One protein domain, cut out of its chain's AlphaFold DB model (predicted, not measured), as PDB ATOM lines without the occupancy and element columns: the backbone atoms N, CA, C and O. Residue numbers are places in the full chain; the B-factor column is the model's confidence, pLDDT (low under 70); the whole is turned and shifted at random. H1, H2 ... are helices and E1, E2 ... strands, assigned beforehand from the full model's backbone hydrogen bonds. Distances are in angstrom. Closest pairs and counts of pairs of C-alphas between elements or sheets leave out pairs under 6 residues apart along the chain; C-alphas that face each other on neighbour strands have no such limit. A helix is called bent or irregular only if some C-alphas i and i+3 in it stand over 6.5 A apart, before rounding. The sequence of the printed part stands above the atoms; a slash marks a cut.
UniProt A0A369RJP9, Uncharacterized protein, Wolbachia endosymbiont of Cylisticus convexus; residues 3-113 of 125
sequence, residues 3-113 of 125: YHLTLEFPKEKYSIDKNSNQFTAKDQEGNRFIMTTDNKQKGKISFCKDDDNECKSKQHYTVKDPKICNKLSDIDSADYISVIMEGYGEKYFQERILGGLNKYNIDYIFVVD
ATOM      1  N   TYR A   3     311.348 280.453 338.615       70.31
ATOM      2  CA  TYR A   3     311.959 279.447 337.741       70.31
ATOM      3  C   TYR A   3     312.735 278.436 338.573       70.31
ATOM      4  O   TYR A   3     313.473 278.826 339.490       70.31
ATOM      5  N   HIS A   4     312.560 277.159 338.242       73.31
ATOM      6  CA  HIS A   4     313.137 276.037 338.964       73.31
ATOM      7  C   HIS A   4     314.134 275.325 338.059       73.31
ATOM      8  O   HIS A   4     313.785 274.843 336.990       73.31
ATOM      9  N   LEU A   5     315.390 275.230 338.488       75.94
ATOM     10  CA  LEU A   5     316.411 274.517 337.727       75.94
ATOM     11  C   LEU A   5     316.915 273.329 338.522       75.94
ATOM     12  O   LEU A   5     317.392 273.493 339.645       75.94
ATOM     13  N   THR A   6     316.849 272.159 337.893       78.62
ATOM     14  CA  THR A   6     317.415 270.918 338.416       78.62
ATOM     15  C   THR A   6     318.504 270.420 337.473       78.62
ATOM     16  O   THR A   6     318.236 270.134 336.305       78.62
ATOM     17  N   LEU A   7     319.732 270.332 337.985       79.25
ATOM     18  CA  LEU A   7     320.916 269.890 337.246       79.25
ATOM     19  C   LEU A   7     321.491 268.647 337.909       79.25
ATOM     20  O   LEU A   7     321.769 268.672 339.108       79.25
ATOM     21  N   GLU A   8     321.706 267.598 337.130       81.06
ATOM     22  CA  GLU A   8     322.364 266.366 337.556       81.06
ATOM     23  C   GLU A   8     323.788 266.324 336.986       81.06
ATOM     24  O   GLU A   8     324.005 266.659 335.821       81.06
ATOM     25  N   PHE A   9     324.769 265.963 337.816       78.75
ATOM     26  CA  PHE A   9     326.186 265.955 337.435       78.75
ATOM     27  C   PHE A   9     326.774 264.544 337.563       78.75
ATOM     28  O   PHE A   9     326.500 263.876 338.561       78.75
ATOM     29  N   PRO A  10     327.634 264.092 336.632       77.56
ATOM     30  CA  PRO A  10     328.293 262.791 336.748       77.56
ATOM     31  C   PRO A  10     329.128 262.689 338.031       77.56
ATOM     32  O   PRO A  10     329.847 263.626 338.387       77.56
ATOM     33  N   LYS A  11     329.059 261.550 338.730       74.19
ATOM     34  CA  LYS A  11     329.656 261.362 340.067       74.19
ATOM     35  C   LYS A  11     331.164 261.592 340.101       74.19
ATOM     36  O   LYS A  11     331.690 262.145 341.059       74.19
ATOM     37  N   GLU A  12     331.852 261.202 339.043       78.31
ATOM     38  CA  GLU A  12     333.285 261.394 338.853       78.31
ATOM     39  C   GLU A  12     333.680 262.850 338.559       78.31
ATOM     40  O   GLU A  12     334.859 263.192 338.648       78.31
ATOM     41  N   LYS A  13     332.713 263.713 338.226       78.88
ATOM     42  CA  LYS A  13     332.935 265.122 337.882       78.88
ATOM     43  C   LYS A  13     332.572 266.092 339.001       78.88
ATOM     44  O   LYS A  13     332.854 267.276 338.844       78.88
ATOM     45  N   TYR A  14     331.996 265.658 340.126       83.00
ATOM     46  CA  TYR A  14     331.655 266.570 341.225       83.00
ATOM     47  C   TYR A  14     332.190 266.146 342.596       83.00
ATOM     48  O   TYR A  14     332.551 265.000 342.850       83.00
ATOM     49  N   SER A  15     332.223 267.110 343.512       83.25
ATOM     50  CA  SER A  15     332.470 266.914 344.933       83.25
ATOM     51  C   SER A  15     331.492 267.735 345.774       83.25
ATOM     52  O   SER A  15     331.035 268.810 345.380       83.25
ATOM     53  N   ILE A  16     331.172 267.211 346.957       80.38
ATOM     54  CA  ILE A  16     330.325 267.879 347.945       80.38
ATOM     55  C   ILE A  16     331.145 268.052 349.214       80.38
ATOM     56  O   ILE A  16     331.494 267.071 349.874       80.38
ATOM     57  N   ASP A  17     331.427 269.298 349.574       81.00
ATOM     58  CA  ASP A  17     331.978 269.634 350.877       81.00
ATOM     59  C   ASP A  17     330.835 269.988 351.833       81.00
ATOM     60  O   ASP A  17     330.250 271.075 351.800       81.00
ATOM     61  N   LYS A  18     330.515 269.030 352.706       69.81
ATOM     62  CA  LYS A  18     329.455 269.162 353.712       69.81
ATOM     63  C   LYS A  18     329.797 270.174 354.808       69.81
ATOM     64  O   LYS A  18     328.884 270.652 355.469       69.81
ATOM     65  N   ASN A  19     331.074 270.508 355.007       75.62
ATOM     66  CA  ASN A  19     331.479 271.470 356.036       75.62
ATOM     67  C   ASN A  19     331.269 272.915 355.574       75.62
ATOM     68  O   ASN A  19     330.971 273.784 356.391       75.62
ATOM     69  N   SER A  20     331.417 273.170 354.273       72.19
ATOM     70  CA  SER A  20     331.233 274.492 353.663       72.19
ATOM     71  C   SER A  20     329.896 274.654 352.933       72.19
ATOM     72  O   SER A  20     329.647 275.715 352.362       72.19
ATOM     73  N   ASN A  21     329.024 273.635 352.969       78.81
ATOM     74  CA  ASN A  21     327.766 273.589 352.213       78.81
ATOM     75  C   ASN A  21     327.975 273.893 350.717       78.81
ATOM     76  O   ASN A  21     327.191 274.605 350.077       78.81
ATOM     77  N   GLN A  22     329.076 273.377 350.170       85.38
ATOM     78  CA  GLN A  22     329.513 273.644 348.811       85.38
ATOM     79  C   GLN A  22     329.379 272.391 347.950       85.38
ATOM     80  O   GLN A  22     329.915 271.330 348.265       85.38
ATOM     81  N   PHE A  23     328.720 272.548 346.811       87.31
ATOM     82  CA  PHE A  23     328.771 271.622 345.691       87.31
ATOM     83  C   PHE A  23     329.737 272.175 344.642       87.31
ATOM     84  O   PHE A  23     329.714 273.371 344.347       87.31
ATOM     85  N   THR A  24     330.596 271.335 344.076       88.44
ATOM     86  CA  THR A  24     331.506 271.724 342.991       88.44
ATOM     87  C   THR A  24     331.510 270.664 341.907       88.44
ATOM     88  O   THR A  24     331.818 269.522 342.210       88.44
ATOM     89  N   ALA A  25     331.241 271.036 340.658       87.88
ATOM     90  CA  ALA A  25     331.467 270.189 339.487       87.88
ATOM     91  C   ALA A  25     332.645 270.731 338.672       87.88
ATOM     92  O   ALA A  25     332.842 271.947 338.625       87.88
ATOM     93  N   LYS A  26     333.441 269.849 338.064       87.25
ATOM     94  CA  LYS A  26     334.638 270.191 337.295       87.25
ATOM     95  C   LYS A  26     334.686 269.460 335.957       87.25
ATOM     96  O   LYS A  26     334.291 268.298 335.879       87.25
ATOM     97  N   ASP A  27     335.224 270.116 334.937       84.31
ATOM     98  CA  ASP A  27     335.569 269.466 333.670       84.31
ATOM     99  C   ASP A  27     337.001 268.892 333.683       84.31
ATOM    100  O   ASP A  27     337.689 268.886 334.709       84.31
ATOM    101  N   GLN A  28     337.451 268.374 332.536       78.75
ATOM    102  CA  GLN A  28     338.804 267.823 332.376       78.75
ATOM    103  C   GLN A  28     339.904 268.896 332.342       78.75
ATOM    104  O   GLN A  28     341.057 268.587 332.638       78.75
ATOM    105  N   GLU A  29     339.567 270.141 331.999       81.56
ATOM    106  CA  GLU A  29     340.500 271.273 331.952       81.56
ATOM    107  C   GLU A  29     340.603 272.008 333.303       81.56
ATOM    108  O   GLU A  29     341.391 272.942 333.451       81.56
ATOM    109  N   GLY A  30     339.819 271.584 334.300       82.31
ATOM    110  CA  GLY A  30     339.765 272.164 335.639       82.31
ATOM    111  C   GLY A  30     338.776 273.325 335.783       82.31
ATOM    112  O   GLY A  30     338.664 273.900 336.869       82.31
ATOM    113  N   ASN A  31     338.020 273.674 334.740       86.75
ATOM    114  CA  ASN A  31     336.906 274.609 334.855       86.75
ATOM    115  C   ASN A  31     335.897 274.082 335.880       86.75
ATOM    116  O   ASN A  31     335.661 272.882 335.975       86.75
ATOM    117  N   ARG A  32     335.311 274.979 336.677       88.06
ATOM    118  CA  ARG A  32     334.485 274.640 337.836       88.06
ATOM    119  C   ARG A  32     333.151 275.367 337.804       88.06
ATOM    120  O   ARG A  32     333.093 276.592 337.669       88.06
ATOM    121  N   PHE A  33     332.095 274.610 338.048       88.19
ATOM    122  CA  PHE A  33     330.820 275.097 338.548       88.19
ATOM    123  C   PHE A  33     330.808 274.950 340.070       88.19
ATOM    124  O   PHE A  33     331.162 273.897 340.595       88.19
ATOM    125  N   ILE A  34     330.394 275.987 340.792       88.69
ATOM    126  CA  ILE A  34     330.343 275.987 342.254       88.69
ATOM    127  C   ILE A  34     328.974 276.480 342.698       88.69
ATOM    128  O   ILE A  34     328.571 277.585 342.343       88.69
ATOM    129  N   MET A  35     328.292 275.712 343.541       88.06
ATOM    130  CA  MET A  35     327.113 276.173 344.262       88.06
ATOM    131  C   MET A  35     327.409 276.178 345.757       88.06
ATOM    132  O   MET A  35     327.801 275.164 346.322       88.06
ATOM    133  N   THR A  36     327.198 277.318 346.401       87.12
ATOM    134  CA  THR A  36     327.262 277.450 347.861       87.12
ATOM    135  C   THR A  36     325.876 277.744 348.396       87.12
ATOM    136  O   THR A  36     325.169 278.598 347.849       87.12
ATOM    137  N   THR A  37     325.484 277.042 349.454       83.38
ATOM    138  CA  THR A  37     324.221 277.290 350.152       83.38
ATOM    139  C   THR A  37     324.502 277.937 351.502       83.38
ATOM    140  O   THR A  37     325.464 277.602 352.193       83.38
ATOM    141  N   ASP A  38     323.684 278.919 351.872       79.25
ATOM    142  CA  ASP A  38     323.674 279.466 353.220       79.25
ATOM    143  C   ASP A  38     322.479 278.924 354.014       79.25
ATOM    144  O   ASP A  38     321.467 278.482 353.468       79.25
ATOM    145  N   ASN A  39     322.584 278.976 355.343       70.69
ATOM    146  CA  ASN A  39     321.550 278.467 356.249       70.69
ATOM    147  C   ASN A  39     320.255 279.314 356.238       70.69
ATOM    148  O   ASN A  39     319.391 279.122 357.092       70.69
ATOM    149  N   LYS A  40     320.120 280.291 355.330       75.50
ATOM    150  CA  LYS A  40     319.000 281.241 355.245       75.50
ATOM    151  C   LYS A  40     318.252 281.134 353.915       75.50
ATOM    152  O   LYS A  40     317.694 282.137 353.465       75.50
ATOM    153  N   GLN A  41     318.230 279.946 353.302       75.38
ATOM    154  CA  GLN A  41     317.537 279.695 352.027       75.38
ATOM    155  C   GLN A  41     318.044 280.583 350.881       75.38
ATOM    156  O   GLN A  41     317.318 280.914 349.943       75.38
ATOM    157  N   LYS A  42     319.304 281.007 350.942       83.69
ATOM    158  CA  LYS A  42     319.964 281.735 349.865       83.69
ATOM    159  C   LYS A  42     321.252 281.018 349.508       83.69
ATOM    160  O   LYS A  42     321.764 280.176 350.240       83.69
ATOM    161  N   GLY A  43     321.776 281.332 348.340       86.25
ATOM    162  CA  GLY A  43     323.057 280.805 347.923       86.25
ATOM    163  C   GLY A  43     323.623 281.546 346.745       86.25
ATOM    164  O   GLY A  43     323.106 282.579 346.306       86.25
ATOM    165  N   LYS A  44     324.720 281.000 346.239       87.12
ATOM    166  CA  LYS A  44     325.418 281.536 345.080       87.12
ATOM    167  C   LYS A  44     325.824 280.407 344.158       87.12
ATOM    168  O   LYS A  44     326.424 279.436 344.612       87.12
ATOM    169  N   ILE A  45     325.562 280.594 342.873       87.31
ATOM    170  CA  ILE A  45     326.208 279.846 341.798       87.31
ATOM    171  C   ILE A  45     327.398 280.661 341.316       87.31
ATOM    172  O   ILE A  45     327.284 281.876 341.176       87.31
ATOM    173  N   SER A  46     328.534 280.016 341.082       87.12
ATOM    174  CA  SER A  46     329.734 280.625 340.520       87.12
ATOM    175  C   SER A  46     330.347 279.742 339.443       87.12
ATOM    176  O   SER A  46     330.311 278.519 339.546       87.12
ATOM    177  N   PHE A  47     330.950 280.377 338.442       87.56
ATOM    178  CA  PHE A  47     331.711 279.702 337.396       87.56
ATOM    179  C   PHE A  47     333.139 280.215 337.377       87.56
ATOM    180  O   PHE A  47     333.344 281.434 337.332       87.56
ATOM    181  N   CYS A  48     334.113 279.309 337.357       85.88
ATOM    182  CA  CYS A  48     335.506 279.700 337.240       85.88
ATOM    183  C   CYS A  48     336.361 278.756 336.419       85.88
ATOM    184  O   CYS A  48     336.095 277.569 336.332       85.88
ATOM    185  N   LYS A  49     337.414 279.315 335.829       82.12
ATOM    186  CA  LYS A  49     338.491 278.554 335.212       82.12
ATOM    187  C   LYS A  49     339.544 278.261 336.279       82.12
ATOM    188  O   LYS A  49     339.877 279.188 337.027       82.12
ATOM    189  N   ASP A  50     340.013 277.015 336.362       75.38
ATOM    190  CA  ASP A  50     341.229 276.716 337.122       75.38
ATOM    191  C   ASP A  50     342.410 277.373 336.427       75.38
ATOM    192  O   ASP A  50     342.611 277.210 335.224       75.38
ATOM    193  N   ASP A  51     343.201 278.089 337.204       74.81
ATOM    194  CA  ASP A  51     344.513 278.552 336.795       74.81
ATOM    195  C   ASP A  51     345.407 278.474 338.035       74.81
ATOM    196  O   ASP A  51     345.196 279.215 338.995       74.81
ATOM    197  N   ASP A  52     346.324 277.504 338.061       76.25
ATOM    198  CA  ASP A  52     347.181 277.181 339.213       76.25
ATOM    199  C   ASP A  52     346.427 276.880 340.529       76.25
ATOM    200  O   ASP A  52     346.806 277.340 341.605       76.25
ATOM    201  N   ASN A  53     345.351 276.083 340.469       67.75
ATOM    202  CA  ASN A  53     344.427 275.796 341.585       67.75
ATOM    203  C   ASN A  53     343.626 277.004 342.096       67.75
ATOM    204  O   ASN A  53     342.853 276.866 343.056       67.75
ATOM    205  N   GLU A  54     343.761 278.168 341.462       73.44
ATOM    206  CA  GLU A  54     342.996 279.357 341.792       73.44
ATOM    207  C   GLU A  54     341.826 279.568 340.829       73.44
ATOM    208  O   GLU A  54     341.922 279.500 339.607       73.44
ATOM    209  N   CYS A  55     340.678 279.886 341.419       74.25
ATOM    210  CA  CYS A  55     339.430 280.165 340.724       74.25
ATOM    211  C   CYS A  55     339.445 281.634 340.243       74.25
ATOM    212  O   CYS A  55     339.038 282.537 340.980       74.25
ATOM    213  N   LYS A  56     339.965 281.899 339.031       69.06
ATOM    214  CA  LYS A  56     340.239 283.280 338.555       69.06
ATOM    215  C   LYS A  56     339.047 284.025 337.943       69.06
ATOM    216  O   LYS A  56     339.048 285.255 337.922       69.06
ATOM    217  N   SER A  57     338.007 283.328 337.486       60.81
ATOM    218  CA  SER A  57     336.785 283.970 336.970       60.81
ATOM    219  C   SER A  57     335.677 283.955 338.024       60.81
ATOM    220  O   SER A  57     335.475 282.955 338.697       60.81
ATOM    221  N   LYS A  58     334.993 285.087 338.223       64.19
ATOM    222  CA  LYS A  58     334.039 285.302 339.330       64.19
ATOM    223  C   LYS A  58     332.656 285.695 338.823       64.19
ATOM    224  O   LYS A  58     332.047 286.630 339.341       64.19
ATOM    225  N   GLN A  59     332.154 285.030 337.784       74.38
ATOM    226  CA  GLN A  59     330.733 285.190 337.471       74.38
ATOM    227  C   GLN A  59     329.946 284.502 338.573       74.38
ATOM    228  O   GLN A  59     330.045 283.288 338.712       74.38
ATOM    229  N   HIS A  60     329.220 285.285 339.370       82.12
ATOM    230  CA  HIS A  60     328.411 284.775 340.463       82.12
ATOM    231  C   HIS A  60     326.965 285.255 340.355       82.12
ATOM    232  O   HIS A  60     326.692 286.430 340.099       82.12
ATOM    233  N   TYR A  61     326.033 284.347 340.612       82.00
ATOM    234  CA  TYR A  61     324.599 284.602 340.588       82.00
ATOM    235  C   TYR A  61     324.002 284.206 341.928       82.00
ATOM    236  O   TYR A  61     324.244 283.106 342.423       82.00
ATOM    237  N   THR A  62     323.237 285.111 342.530       83.44
ATOM    238  CA  THR A  62     322.494 284.799 343.751       83.44
ATOM    239  C   THR A  62     321.305 283.918 343.397       83.44
ATOM    240  O   THR A  62     320.565 284.224 342.462       83.44
ATOM    241  N   VAL A  63     321.108 282.859 344.174       80.31
ATOM    242  CA  VAL A  63     319.973 281.939 344.064       80.31
ATOM    243  C   VAL A  63     319.226 281.869 345.396       80.31
ATOM    244  O   VAL A  63     319.780 282.202 346.449       80.31
ATOM    245  N   LYS A  64     317.961 281.464 345.350       80.19
ATOM    246  CA  LYS A  64     317.113 281.168 346.505       80.19
ATOM    247  C   LYS A  64     316.866 279.670 346.604       80.19
ATOM    248  O   LYS A  64     316.949 278.957 345.606       80.19
ATOM    249  N   ASP A  65     316.616 279.219 347.826       78.12
ATOM    250  CA  ASP A  65     316.334 277.827 348.177       78.12
ATOM    251  C   ASP A  65     317.226 276.798 347.462       78.12
ATOM    252  O   ASP A  65     316.712 275.806 346.940       78.12
ATOM    253  N   PRO A  66     318.559 277.001 347.395       82.00
ATOM    254  CA  PRO A  66     319.418 276.015 346.769       82.00
ATOM    255  C   PRO A  66     319.421 274.727 347.598       82.00
ATOM    256  O   PRO A  66     319.609 274.744 348.818       82.00
ATOM    257  N   LYS A  67     319.238 273.598 346.925       78.44
ATOM    258  CA  LYS A  67     319.225 272.258 347.505       78.44
ATOM    259  C   LYS A  67     320.296 271.419 346.828       78.44
ATOM    260  O   LYS A  67     320.391 271.396 345.604       78.44
ATOM    261  N   ILE A  68     321.087 270.727 347.639       77.00
ATOM    262  CA  ILE A  68     321.987 269.664 347.190       77.00
ATOM    263  C   ILE A  68     321.296 268.359 347.562       77.00
ATOM    264  O   ILE A  68     321.086 268.090 348.747       77.00
ATOM    265  N   CYS A  69     320.897 267.584 346.563       71.31
ATOM    266  CA  CYS A  69     320.173 266.341 346.750       71.31
ATOM    267  C   CYS A  69     321.074 265.177 346.354       71.31
ATOM    268  O   CYS A  69     321.560 265.104 345.229       71.31
ATOM    269  N   ASN A  70     321.270 264.253 347.291       66.94
ATOM    270  CA  ASN A  70     321.929 262.991 347.008       66.94
ATOM    271  C   ASN A  70     320.854 261.921 346.798       66.94
ATOM    272  O   ASN A  70     319.982 261.758 347.660       66.94
ATOM    273  N   LYS A  71     320.882 261.223 345.657       60.97
ATOM    274  CA  LYS A  71     320.006 260.066 345.423       60.97
ATOM    275  C   LYS A  71     320.541 258.904 346.273       60.97
ATOM    276  O   LYS A  71     321.302 258.061 345.818       60.97
ATOM    277  N   LEU A  72     320.173 258.878 347.553       49.09
ATOM    278  CA  LEU A  72     320.516 257.793 348.471       49.09
ATOM    279  C   LEU A  72     319.658 256.553 348.168       49.09
ATOM    280  O   LEU A  72     318.590 256.393 348.755       49.09
ATOM    281  N   SER A  73     320.101 255.698 347.243       44.62
ATOM    282  CA  SER A  73     320.042 254.222 347.325       44.62
ATOM    283  C   SER A  73     320.393 253.597 345.971       44.62
ATOM    284  O   SER A  73     319.620 253.674 345.031       44.62
ATOM    285  N   ASP A  74     321.578 252.993 345.924       45.81
ATOM    286  CA  ASP A  74     321.986 251.875 345.073       45.81
ATOM    287  C   ASP A  74     321.673 251.902 343.559       45.81
ATOM    288  O   ASP A  74     320.535 251.796 343.111       45.81
ATOM    289  N   ILE A  75     322.777 251.824 342.800       44.19
ATOM    290  CA  ILE A  75     322.916 251.604 341.349       44.19
ATOM    291  C   ILE A  75     322.867 252.916 340.535       44.19
ATOM    292  O   ILE A  75     321.819 253.489 340.273       44.19
ATOM    293  N   ASP A  76     324.052 253.389 340.135       49.03
ATOM    294  CA  ASP A  76     324.284 254.365 339.051       49.03
ATOM    295  C   ASP A  76     323.682 255.782 339.155       49.03
ATOM    296  O   ASP A  76     323.638 256.508 338.164       49.03
ATOM    297  N   SER A  77     323.257 256.248 340.329       50.59
ATOM    298  CA  SER A  77     322.610 257.563 340.431       50.59
ATOM    299  C   SER A  77     323.592 258.731 340.616       50.59
ATOM    300  O   SER A  77     324.387 258.744 341.563       50.59
ATOM    301  N   ALA A  78     323.504 259.744 339.750       54.88
ATOM    302  CA  ALA A  78     324.178 261.027 339.916       54.88
ATOM    303  C   ALA A  78     323.456 261.911 340.955       54.88
ATOM    304  O   ALA A  78     322.240 261.810 341.158       54.88
ATOM    305  N   ASP A  79     324.222 262.764 341.649       66.88
ATOM    306  CA  ASP A  79     323.645 263.747 342.572       66.88
ATOM    307  C   ASP A  79     323.173 264.949 341.759       66.88
ATOM    308  O   ASP A  79     323.806 265.347 340.774       66.88
ATOM    309  N   TYR A  80     322.060 265.537 342.186       71.31
ATOM    310  CA  TYR A  80     321.513 266.716 341.538       71.31
ATOM    311  C   TYR A  80     321.455 267.891 342.499       71.31
ATOM    312  O   TYR A  80     321.277 267.754 343.713       71.31
ATOM    313  N   ILE A  81     321.581 269.079 341.935       74.81
ATOM    314  CA  ILE A  81     321.273 270.319 342.630       74.81
ATOM    315  C   ILE A  81     319.949 270.856 342.107       74.81
ATOM    316  O   ILE A  81     319.630 270.714 340.926       74.81
ATOM    317  N   SER A  82     319.193 271.493 342.988       74.12
ATOM    318  CA  SER A  82     317.978 272.218 342.634       74.12
ATOM    319  C   SER A  82     318.088 273.643 343.150       74.12
ATOM    320  O   SER A  82     318.485 273.854 344.293       74.12
ATOM    321  N   VAL A  83     317.781 274.633 342.317       71.50
ATOM    322  CA  VAL A  83     317.844 276.050 342.696       71.50
ATOM    323  C   VAL A  83     316.610 276.800 342.222       71.50
ATOM    324  O   VAL A  83     316.049 276.496 341.168       71.50
ATOM    325  N   ILE A  84     316.229 277.825 342.984       69.38
ATOM    326  CA  ILE A  84     315.176 278.767 342.616       69.38
ATOM    327  C   ILE A  84     315.817 280.118 342.300       69.38
ATOM    328  O   ILE A  84     316.599 280.651 343.088       69.38
ATOM    329  N   MET A  85     315.475 280.725 341.164       66.69
ATOM    330  CA  MET A  85     315.851 282.115 340.884       66.69
ATOM    331  C   MET A  85     314.612 282.992 340.755       66.69
ATOM    332  O   MET A  85     313.904 282.978 339.753       66.69
ATOM    333  N   GLU A  86     314.368 283.797 341.787       59.84
ATOM    334  CA  GLU A  86     313.299 284.790 341.792       59.84
ATOM    335  C   GLU A  86     313.815 286.158 341.332       59.84
ATOM    336  O   GLU A  86     314.887 286.602 341.745       59.84
ATOM    337  N   GLY A  87     313.018 286.857 340.521       58.50
ATOM    338  CA  GLY A  87     313.308 288.232 340.092       58.50
ATOM    339  C   GLY A  87     314.112 288.359 338.793       58.50
ATOM    340  O   GLY A  87     314.404 289.476 338.375       58.50
ATOM    341  N   TYR A  88     314.419 287.244 338.128       62.59
ATOM    342  CA  TYR A  88     314.985 287.206 336.777       62.59
ATOM    343  C   TYR A  88     313.942 286.621 335.815       62.59
ATOM    344  O   TYR A  88     313.191 285.735 336.205       62.59
ATOM    345  N   GLY A  89     313.842 287.132 334.584       60.59
ATOM    346  CA  GLY A  89     312.985 286.525 333.553       60.59
ATOM    347  C   GLY A  89     313.591 285.226 333.007       60.59
ATOM    348  O   GLY A  89     314.813 285.092 333.018       60.59
ATOM    349  N   GLU A  90     312.760 284.316 332.488       61.69
ATOM    350  CA  GLU A  90     313.135 282.977 331.982       61.69
ATOM    351  C   GLU A  90     314.376 282.992 331.087       61.69
ATOM    352  O   GLU A  90     315.371 282.315 331.341       61.69
ATOM    353  N   LYS A  91     314.355 283.871 330.081       65.38
ATOM    354  CA  LYS A  91     315.443 284.039 329.119       65.38
ATOM    355  C   LYS A  91     316.765 284.398 329.800       65.38
ATOM    356  O   LYS A  91     317.804 283.826 329.498       65.38
ATOM    357  N   TYR A  92     316.723 285.314 330.767       68.88
ATOM    358  CA  TYR A  92     317.913 285.717 331.519       68.88
ATOM    359  C   TYR A  92     318.402 284.627 332.475       68.88
ATOM    360  O   TYR A  92     319.589 284.596 332.800       68.88
ATOM    361  N   PHE A  93     317.502 283.767 332.947       70.06
ATOM    362  CA  PHE A  93     317.817 282.655 333.832       70.06
ATOM    363  C   PHE A  93     318.567 281.544 333.088       70.06
ATOM    364  O   PHE A  93     319.691 281.203 333.470       70.06
ATOM    365  N   GLN A  94     317.999 281.062 331.981       68.75
ATOM    366  CA  GLN A  94     318.599 280.009 331.162       68.75
ATOM    367  C   GLN A  94     319.929 280.462 330.544       68.75
ATOM    368  O   GLN A  94     320.940 279.782 330.704       68.75
ATOM    369  N   GLU A  95     319.985 281.651 329.930       75.00
ATOM    370  CA  GLU A  95     321.214 282.156 329.292       75.00
ATOM    371  C   GLU A  95     322.386 282.301 330.277       75.00
ATOM    372  O   GLU A  95     323.541 282.140 329.891       75.00
ATOM    373  N   ARG A  96     322.127 282.600 331.556       78.81
ATOM    374  CA  ARG A  96     323.195 282.817 332.545       78.81
ATOM    375  C   ARG A  96     323.722 281.525 333.139       78.81
ATOM    376  O   ARG A  96     324.936 281.359 333.219       78.81
ATOM    377  N   ILE A  97     322.834 280.635 333.577       78.94
ATOM    378  CA  ILE A  97     323.266 279.395 334.226       78.94
ATOM    379  C   ILE A  97     323.669 278.359 333.177       78.94
ATOM    380  O   ILE A  97     324.792 277.867 333.235       78.94
ATOM    381  N   LEU A  98     322.824 278.094 332.174       79.94
ATOM    382  CA  LEU A  98     323.151 277.141 331.107       79.94
ATOM    383  C   LEU A  98     324.258 277.684 330.203       79.94
ATOM    384  O   LEU A  98     325.200 276.969 329.879       79.94
ATOM    385  N   GLY A  99     324.211 278.976 329.860       80.56
ATOM    386  CA  GLY A  99     325.301 279.605 329.109       80.56
ATOM    387  C   GLY A  99     326.619 279.619 329.887       80.56
ATOM    388  O   GLY A  99     327.678 279.470 329.283       80.56
ATOM    389  N   GLY A 100     326.570 279.728 331.219       83.00
ATOM    390  CA  GLY A 100     327.725 279.514 332.086       83.00
ATOM    391  C   GLY A 100     328.251 278.083 331.982       83.00
ATOM    392  O   GLY A 100     329.403 277.892 331.615       83.00
ATOM    393  N   LEU A 101     327.412 277.075 332.228       83.44
ATOM    394  CA  LEU A 101     327.813 275.664 332.147       83.44
ATOM    395  C   LEU A 101     328.454 275.331 330.792       83.44
ATOM    396  O   LEU A 101     329.561 274.799 330.759       83.44
ATOM    397  N   ASN A 102     327.828 275.763 329.695       82.12
ATOM    398  CA  ASN A 102     328.332 275.555 328.337       82.12
ATOM    399  C   ASN A 102     329.656 276.300 328.090       82.12
ATOM    400  O   ASN A 102     330.585 275.747 327.514       82.12
ATOM    401  N   LYS A 103     329.777 277.554 328.546       83.19
ATOM    402  CA  LYS A 103     331.007 278.351 328.384       83.19
ATOM    403  C   LYS A 103     332.206 277.737 329.110       83.19
ATOM    404  O   LYS A 103     333.335 277.925 328.664       83.19
ATOM    405  N   TYR A 104     331.965 277.072 330.236       80.50
ATOM    406  CA  TYR A 104     332.996 276.430 331.051       80.50
ATOM    407  C   TYR A 104     333.076 274.917 330.818       80.50
ATOM    408  O   TYR A 104     333.717 274.238 331.610       80.50
ATOM    409  N   ASN A 105     332.432 274.409 329.759       82.81
ATOM    410  CA  ASN A 105     332.454 273.004 329.355       82.81
ATOM    411  C   ASN A 105     332.150 272.022 330.506       82.81
ATOM    412  O   ASN A 105     332.759 270.962 330.627       82.81
ATOM    413  N   ILE A 106     331.233 272.408 331.396       83.12
ATOM    414  CA  ILE A 106     330.840 271.583 332.537       83.12
ATOM    415  C   ILE A 106     329.779 270.599 332.064       83.12
ATOM    416  O   ILE A 106     328.721 271.032 331.619       83.12
ATOM    417  N   ASP A 107     330.036 269.301 332.208       80.31
ATOM    418  CA  ASP A 107     329.060 268.255 331.893       80.31
ATOM    419  C   ASP A 107     327.878 268.305 332.877       80.31
ATOM    420  O   ASP A 107     328.075 268.296 334.096       80.31
ATOM    421  N   TYR A 108     326.646 268.323 332.363       78.06
ATOM    422  CA  TYR A 108     325.419 268.244 333.160       78.06
ATOM    423  C   TYR A 108     324.300 267.557 332.380       78.06
ATOM    424  O   TYR A 108     324.276 267.562 331.151       78.06
ATOM    425  N   ILE A 109     323.332 267.018 333.115       74.44
ATOM    426  CA  ILE A 109     322.049 266.559 332.591       74.44
ATOM    427  C   ILE A 109     320.980 267.508 333.129       74.44
ATOM    428  O   ILE A 109     320.877 267.741 334.337       74.44
ATOM    429  N   PHE A 110     320.192 268.086 332.227       72.00
ATOM    430  CA  PHE A 110     319.043 268.908 332.592       72.00
ATOM    431  C   PHE A 110     317.863 267.997 332.935       72.00
ATOM    432  O   PHE A 110     317.451 267.201 332.094       72.00
ATOM    433  N   VAL A 111     317.341 268.084 334.165       61.69
ATOM    434  CA  VAL A 111     316.372 267.090 334.653       61.69
ATOM    435  C   VAL A 111     314.923 267.551 334.469       61.69
ATOM    436  O   VAL A 111     314.200 266.849 333.779       61.69
ATOM    437  N   VAL A 112     314.479 268.704 334.997       62.03
ATOM    438  CA  VAL A 112     313.112 269.258 334.795       62.03
ATOM    439  C   VAL A 112     313.064 270.750 335.201       62.03
ATOM    440  O   VAL A 112     313.667 271.114 336.215       62.03
ATOM    441  N   ASP A 113     312.301 271.575 334.463       57.12
ATOM    442  CA  ASP A 113     311.714 272.857 334.914       57.12
ATOM    443  C   ASP A 113     310.220 272.594 335.191       57.12
ATOM    444  O   ASP A 113     309.463 272.262 334.273       57.12
TER     445      ASP A 113
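Overview. This is residues 3 to 113 of the 125 residues of an uncharacterized protein of Wolbachia endosymbiont of Cylisticus convexus (UniProt A0A369RJP9). One antiparallel sheet of seven strands is curled like part of a barrel and folded back on itself at the bent strand E6, with the leaf E1 E7 facing the leaf E5 E4 E3 E2. A single helix, H1, packs over E7, E5 and E4 and runs along the strands. The printed part has 111 residues, with seven named strands and one named helix that follow along the chain as E1 E2 E3 E4 E5 E6 E7 H1, and the sheet's order is E1 E7 E6 E5 E4 E3 E2. The class is mixed, helices and strands; the whole is compact, with a radius of gyration of the C-alphas of 13.3 A and spans of 36 by 33 by 25 A.

Arrangement. E1, residues 3 to 9, is an edge strand and the antiparallel neighbour of E7, residues 79 to 86, with N 5 and O 83 3.0 A apart. Residues 7 to 8 of E1 also pair, antiparallel, with residues 109 to 110. E2, residues 14 to 17, is the other edge strand and begins a meander, each strand the antiparallel neighbour of the one before, that ends with E7. E2 forms a hairpin with E3, residues 22 to 26, with N 15 and O 24 at 2.8 A. E3 and E4, residues 32 to 37, form a hairpin, with N 23 and O 35 at 2.8 A. E4 and E5, residues 42 to 48, form a hairpin, with N 34 and O 46 at 2.8 A. E6, residues 59 to 69, bends by 91 degrees at residue 64. Its pairing is staggered: residues 59 to 64 pair with E5, where N 61 and O 45 are 2.8 A apart, and residues 64 to 69 with E7, where N 67 and O 82 are 2.7 A apart; E6 forms a hairpin with each. H1, residues 90 to 103, is on the sheet at a height of 8.5 A, and its line stands at 12 degrees to that of E5 on the local plane. The closest C-alphas of H1 and E5 are those of Gly 100 and Phe 47, 6.6 A apart. Every O i to N i+4 pair in H1 is within hydrogen-bond range.

Along the chain. E1 begins at C-alpha 3 (311.959, 279.447, 337.741) and is 19.6 A long. E2 measures 10.1 A, E3 13.1 A, E4 16.2 A and E5 20.1 A. E6 and E7 are each 23.5 A long. H1, 18.8 A long, ends at C-alpha 103 (331.007, 278.351, 328.384).

Size, cuts and confidence. The two C-alphas farthest apart are those of Ile 75 and Gly 87, 37.9 A. The printed part has no cut and no long link. Mean pLDDT of the printed part is 75.1, with 28 residues under 70, among them residues 70 to 79 and 84 to 92.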